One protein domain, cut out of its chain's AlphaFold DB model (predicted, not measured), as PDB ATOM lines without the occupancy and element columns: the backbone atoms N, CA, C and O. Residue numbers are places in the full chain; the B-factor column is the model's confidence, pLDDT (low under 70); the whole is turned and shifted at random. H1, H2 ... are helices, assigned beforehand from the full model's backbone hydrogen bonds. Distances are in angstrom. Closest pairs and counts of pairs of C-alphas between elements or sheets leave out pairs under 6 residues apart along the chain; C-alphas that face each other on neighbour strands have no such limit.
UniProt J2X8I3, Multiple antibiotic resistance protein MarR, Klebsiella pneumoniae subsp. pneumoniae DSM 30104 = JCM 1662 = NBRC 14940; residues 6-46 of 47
ATOM      1  N   ASP A   6     151.859 171.181 153.642       97.12
ATOM      2  CA  ASP A   6     150.958 172.247 153.191       97.12
ATOM      3  C   ASP A   6     151.698 173.321 152.383       97.12
ATOM      4  O   ASP A   6     151.199 173.805 151.369       97.12
ATOM      5  N   GLY A   7     152.920 173.667 152.801       96.81
ATOM      6  CA  GLY A   7     153.774 174.596 152.068       96.81
ATOM      7  C   GLY A   7     154.170 174.061 150.691       96.81
ATOM      8  O   GLY A   7     154.133 174.804 149.714       96.81
ATOM      9  N   ALA A   8     154.494 172.769 150.591       96.62
ATOM     10  CA  ALA A   8     154.795 172.118 149.320       96.62
ATOM     11  C   ALA A   8     153.569 172.096 148.392       96.62
ATOM     12  O   ALA A   8     153.688 172.461 147.223       96.62
ATOM     13  N   ALA A   9     152.389 171.764 148.927       95.88
ATOM     14  CA  ALA A   9     151.139 171.766 148.171       95.88
ATOM     15  C   ALA A   9     150.777 173.167 147.649       95.88
ATOM     16  O   ALA A   9     150.359 173.318 146.500       95.88
ATOM     17  N   LEU A  10     150.974 174.209 148.462       95.38
ATOM     18  CA  LEU A  10     150.746 175.593 148.048       95.38
ATOM     19  C   LEU A  10     151.746 176.032 146.966       95.38
ATOM     20  O   LEU A  10     151.349 176.626 145.964       95.38
ATOM     21  N   CYS A  11     153.031 175.709 147.133       93.81
ATOM     22  CA  CYS A  11     154.048 175.979 146.117       93.81
ATOM     23  C   CYS A  11     153.706 175.316 144.778       93.81
ATOM     24  O   CYS A  11     153.843 175.959 143.738       93.81
ATOM     25  N   GLU A  12     153.237 174.069 144.795       91.19
ATOM     26  CA  GLU A  12     152.848 173.352 143.583       91.19
ATOM     27  C   GLU A  12     151.647 174.013 142.890       91.19
ATOM     28  O   GLU A  12     151.701 174.267 141.685       91.19
ATOM     29  N   GLN A  13     150.615 174.402 143.646       90.56
ATOM     30  CA  GLN A  13     149.461 175.132 143.104       90.56
ATOM     31  C   GLN A  13     149.878 176.459 142.456       90.56
ATOM     32  O   GLN A  13     149.476 176.762 141.331       90.56
ATOM     33  N   CYS A  14     150.727 177.242 143.125       91.44
ATOM     34  CA  CYS A  14     151.244 178.489 142.566       91.44
ATOM     35  C   CYS A  14     152.083 178.247 141.304       91.44
ATOM     36  O   CYS A  14     151.927 178.970 140.319       91.44
ATOM     37  N   HIS A  15     152.947 177.231 141.316       88.25
ATOM     38  CA  HIS A  15     153.798 176.894 140.178       88.25
ATOM     39  C   HIS A  15     152.971 176.510 138.947       88.25
ATOM     40  O   HIS A  15     153.228 177.010 137.852       88.25
ATOM     41  N   GLN A  16     151.942 175.682 139.130       82.44
ATOM     42  CA  GLN A  16     151.066 175.255 138.042       82.44
ATOM     43  C   GLN A  16     150.245 176.419 137.475       82.44
ATOM     44  O   GLN A  16     150.214 176.618 136.262       82.44
ATOM     45  N   VAL A  17     149.600 177.206 138.342       82.12
ATOM     46  CA  VAL A  17     148.653 178.245 137.907       82.12
ATOM     47  C   VAL A  17     149.372 179.473 137.358       82.12
ATOM     48  O   VAL A  17     149.023 179.981 136.292       82.12
ATOM     49  N   VAL A  18     150.374 179.971 138.083       87.69
ATOM     50  CA  VAL A  18     151.056 181.216 137.722       87.69
ATOM     51  C   VAL A  18     152.172 180.942 136.728       87.69
ATOM     52  O   VAL A  18     152.279 181.669 135.747       87.69
ATOM     53  N   GLY A  19     152.971 179.891 136.936       83.75
ATOM     54  CA  GLY A  19     154.155 179.617 136.117       83.75
ATOM     55  C   GLY A  19     153.823 179.436 134.638       83.75
ATOM     56  O   GLY A  19     154.434 180.083 133.790       83.75
ATOM     57  N   GLN A  20     152.805 178.631 134.328       84.12
ATOM     58  CA  GLN A  20     152.409 178.363 132.942       84.12
ATOM     59  C   GLN A  20     151.798 179.590 132.260       84.12
ATOM     60  O   GLN A  20     152.197 179.955 131.155       84.12
ATOM     61  N   LYS A  21     150.862 180.273 132.932       88.69
ATOM     62  CA  LYS A  21     150.203 181.457 132.367       88.69
ATOM     63  C   LYS A  21     151.175 182.623 132.193       88.69
ATOM     64  O   LYS A  21     151.131 183.318 131.182       88.69
ATOM     65  N   LEU A  22     152.068 182.822 133.160       90.75
ATOM     66  CA  LEU A  22     153.105 183.845 133.086       90.75
ATOM     67  C   LEU A  22     154.086 183.552 131.952       90.75
ATOM     68  O   LEU A  22     154.410 184.464 131.198       90.75
ATOM     69  N   HIS A  23     154.527 182.299 131.809       93.19
ATOM     70  CA  HIS A  23     155.407 181.904 130.714       93.19
ATOM     71  C   HIS A  23     154.784 182.249 129.361       93.19
ATOM     72  O   HIS A  23     155.397 182.974 128.582       93.19
ATOM     73  N   GLN A  24     153.536 181.829 129.138       91.06
ATOM     74  CA  GLN A  24     152.808 182.121 127.905       91.06
ATOM     75  C   GLN A  24     152.705 183.624 127.630       91.06
ATOM     76  O   GLN A  24     152.971 184.047 126.512       91.06
ATOM     77  N   GLU A  25     152.368 184.449 128.625       95.06
ATOM     78  CA  GLU A  25     152.273 185.903 128.429       95.06
ATOM     79  C   GLU A  25     153.621 186.561 128.116       95.06
ATOM     80  O   GLU A  25     153.677 187.473 127.286       95.06
ATOM     81  N   LEU A  26     154.709 186.102 128.744       95.94
ATOM     82  CA  LEU A  26     156.058 186.614 128.493       95.94
ATOM     83  C   LEU A  26     156.575 186.225 127.106       95.94
ATOM     84  O   LEU A  26     157.322 186.990 126.497       95.94
ATOM     85  N   THR A  27     156.177 185.059 126.596       97.06
ATOM     86  CA  THR A  27     156.671 184.516 125.325       97.06
ATOM     87  C   THR A  27     155.653 184.562 124.190       97.06
ATOM     88  O   THR A  27     155.932 184.038 123.120       97.06
ATOM     89  N   LYS A  28     154.488 185.199 124.365       97.06
ATOM     90  CA  LYS A  28     153.369 185.153 123.398       97.06
ATOM     91  C   LYS A  28     153.689 185.638 121.984       97.06
ATOM     92  O   LYS A  28     152.976 185.297 121.048       97.06
ATOM     93  N   ASN A  29     154.731 186.452 121.843       97.94
ATOM     94  CA  ASN A  29     155.168 187.009 120.561       97.94
ATOM     95  C   ASN A  29     156.343 186.233 119.949       97.94
ATOM     96  O   ASN A  29     156.901 186.677 118.951       97.94
ATOM     97  N   LEU A  30     156.745 185.126 120.571       98.00
ATOM     98  CA  LEU A  30     157.854 184.285 120.154       98.00
ATOM     99  C   LEU A  30     157.321 182.892 119.825       98.00
ATOM    100  O   LEU A  30     156.456 182.349 120.515       98.00
ATOM    101  N   SER A  31     157.870 182.290 118.781       97.88
ATOM    102  CA  SER A  31     157.731 180.859 118.538       97.88
ATOM    103  C   SER A  31     158.500 180.047 119.589       97.88
ATOM    104  O   SER A  31     159.395 180.553 120.266       97.88
ATOM    105  N   ALA A  32     158.179 178.757 119.711       96.94
ATOM    106  CA  ALA A  32     158.872 177.863 120.640       96.94
ATOM    107  C   ALA A  32     160.393 177.808 120.382       96.94
ATOM    108  O   ALA A  32     161.178 177.813 121.331       96.94
ATOM    109  N   ASP A  33     160.806 177.829 119.112       98.38
ATOM    110  CA  ASP A  33     162.220 177.811 118.726       98.38
ATOM    111  C   ASP A  33     162.934 179.113 119.117       98.38
ATOM    112  O   ASP A  33     164.070 179.088 119.595       98.38
ATOM    113  N   GLU A  34     162.261 180.258 118.982       98.25
ATOM    114  CA  GLU A  34     162.795 181.555 119.411       98.25
ATOM    115  C   GLU A  34     162.922 181.647 120.935       98.25
ATOM    116  O   GLU A  34     163.918 182.173 121.431       98.25
ATOM    117  N   VAL A  35     161.968 181.089 121.690       98.00
ATOM    118  CA  VAL A  35     162.061 180.994 123.156       98.00
ATOM    119  C   VAL A  35     163.244 180.122 123.571       98.00
ATOM    120  O   VAL A  35     164.027 180.528 124.430       98.00
ATOM    121  N   ALA A  36     163.418 178.958 122.940       97.75
ATOM    122  CA  ALA A  36     164.534 178.061 123.226       97.75
ATOM    123  C   ALA A  36     165.888 178.721 122.918       97.75
ATOM    124  O   ALA A  36     166.837 178.623 123.702       97.75
ATOM    125  N   MET A  37     165.979 179.445 121.800       98.19
ATOM    126  CA  MET A  37     167.177 180.197 121.432       98.19
ATOM    127  C   MET A  37     167.464 181.327 122.428       98.19
ATOM    128  O   MET A  37     168.602 181.485 122.871       98.19
ATOM    129  N   LEU A  38     166.436 182.083 122.823       97.31
ATOM    130  CA  LEU A  38     166.555 183.150 123.811       97.31
ATOM    131  C   LEU A  38     167.036 182.607 125.162       97.31
ATOM    132  O   LEU A  38     167.953 183.174 125.753       97.31
ATOM    133  N   GLU A  39     166.488 181.480 125.623       97.44
ATOM    134  CA  GLU A  39     166.935 180.809 126.848       97.44
ATOM    135  C   GLU A  39     168.425 180.434 126.775       97.44
ATOM    136  O   GLU A  39     169.184 180.692 127.713       97.44
ATOM    137  N   GLN A  40     168.874 179.868 125.649       97.69
ATOM    138  CA  GLN A  40     170.284 179.525 125.448       97.69
ATOM    139  C   GLN A  40     171.198 180.753 125.484       97.69
ATOM    140  O   GLN A  40     172.294 180.681 126.042       97.69
ATOM    141  N   LEU A  41     170.776 181.869 124.890       97.38
ATOM    142  CA  LEU A  41     171.547 183.111 124.906       97.38
ATOM    143  C   LEU A  41     171.613 183.705 126.315       97.38
ATOM    144  O   LEU A  41     172.699 184.068 126.759       97.38
ATOM    145  N   LEU A  42     170.497 183.730 127.047       96.94
ATOM    146  CA  LEU A  42     170.456 184.217 128.428       96.94
ATOM    147  C   LEU A  42     171.375 183.406 129.347       96.94
ATOM    148  O   LEU A  42     172.114 183.991 130.137       96.94
ATOM    149  N   LYS A  43     171.416 182.076 129.196       96.62
ATOM    150  CA  LYS A  43     172.345 181.212 129.949       96.62
ATOM    151  C   LYS A  43     173.817 181.552 129.714       96.62
ATOM    152  O   LYS A  43     174.618 181.343 130.611       96.62
ATOM    153  N   LYS A  44     174.177 182.077 128.538       96.25
ATOM    154  CA  LYS A  44     175.552 182.512 128.229       96.25
ATOM    155  C   LYS A  44     175.907 183.874 128.835       96.25
ATOM    156  O   LYS A  44     177.084 184.212 128.876       96.25
ATOM    157  N   VAL A  45     174.909 184.662 129.235       95.75
ATOM    158  CA  VAL A  45     175.091 185.984 129.859       95.75
ATOM    159  C   VAL A  45     175.227 185.872 131.378       95.75
ATOM    160  O   VAL A  45     175.850 186.733 131.998       95.75
ATOM    161  N   LEU A  46     174.648 184.831 131.984       89.56
ATOM    162  CA  LEU A  46     174.772 184.587 133.419       89.56
ATOM    163  C   LEU A  46     176.240 184.265 133.778       89.56
ATOM    164  O   LEU A  46     176.844 183.442 133.086       89.56
TER     165      LEU A  46
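What this domain is: This is residues 6 to 46 of the 47 residues of the protein "Multiple antibiotic resistance protein MarR" of Klebsiella pneumoniae subsp. pneumoniae DSM 30104 = JCM 1662 = NBRC 14940 (UniProt J2X8I3). Two helices make an L, the long H1 and the shorter H2 meeting at a corner near a tight turn, with most of H1 and the far part of H2 sticking out as free arms. The printed part has 41 residues with two named helices, H1 then H2, and no named strand; the class is all helix. It is only just loose, close to extended, with a radius of gyration of the C-alphas of 13.4 A, and flat, spanning 37 by 24 by 11 A.

How they stand to each other: H1, residues 6 to 27, has a kink of 27 degrees near residue 18. A tight link of 4 residues joins it to H2, residues 32 to 45. H1 and H2 are close but not clearly touching; their closest C-alphas, those of Thr 27 and Val 35, are 6.8 A apart. Their lines are about perpendicular, at 73 degrees. In H2 every O i to N i+4 pair is within hydrogen-bond range; in H1, 16 of 18 are.

Where its parts are: H1 begins at C-alpha 6 (150.958, 172.247, 153.191) and measures 31.0 A from first to last C-alpha. H2 measures 20.3 A and ends at C-alpha 45 (175.091, 185.984, 129.859).

The domain as a whole: The two C-alphas farthest apart, those of Asp 6 and Glu 34, are 37.0 A apart. The printed part has no cut, and no printed residue is under 70 in pLDDT.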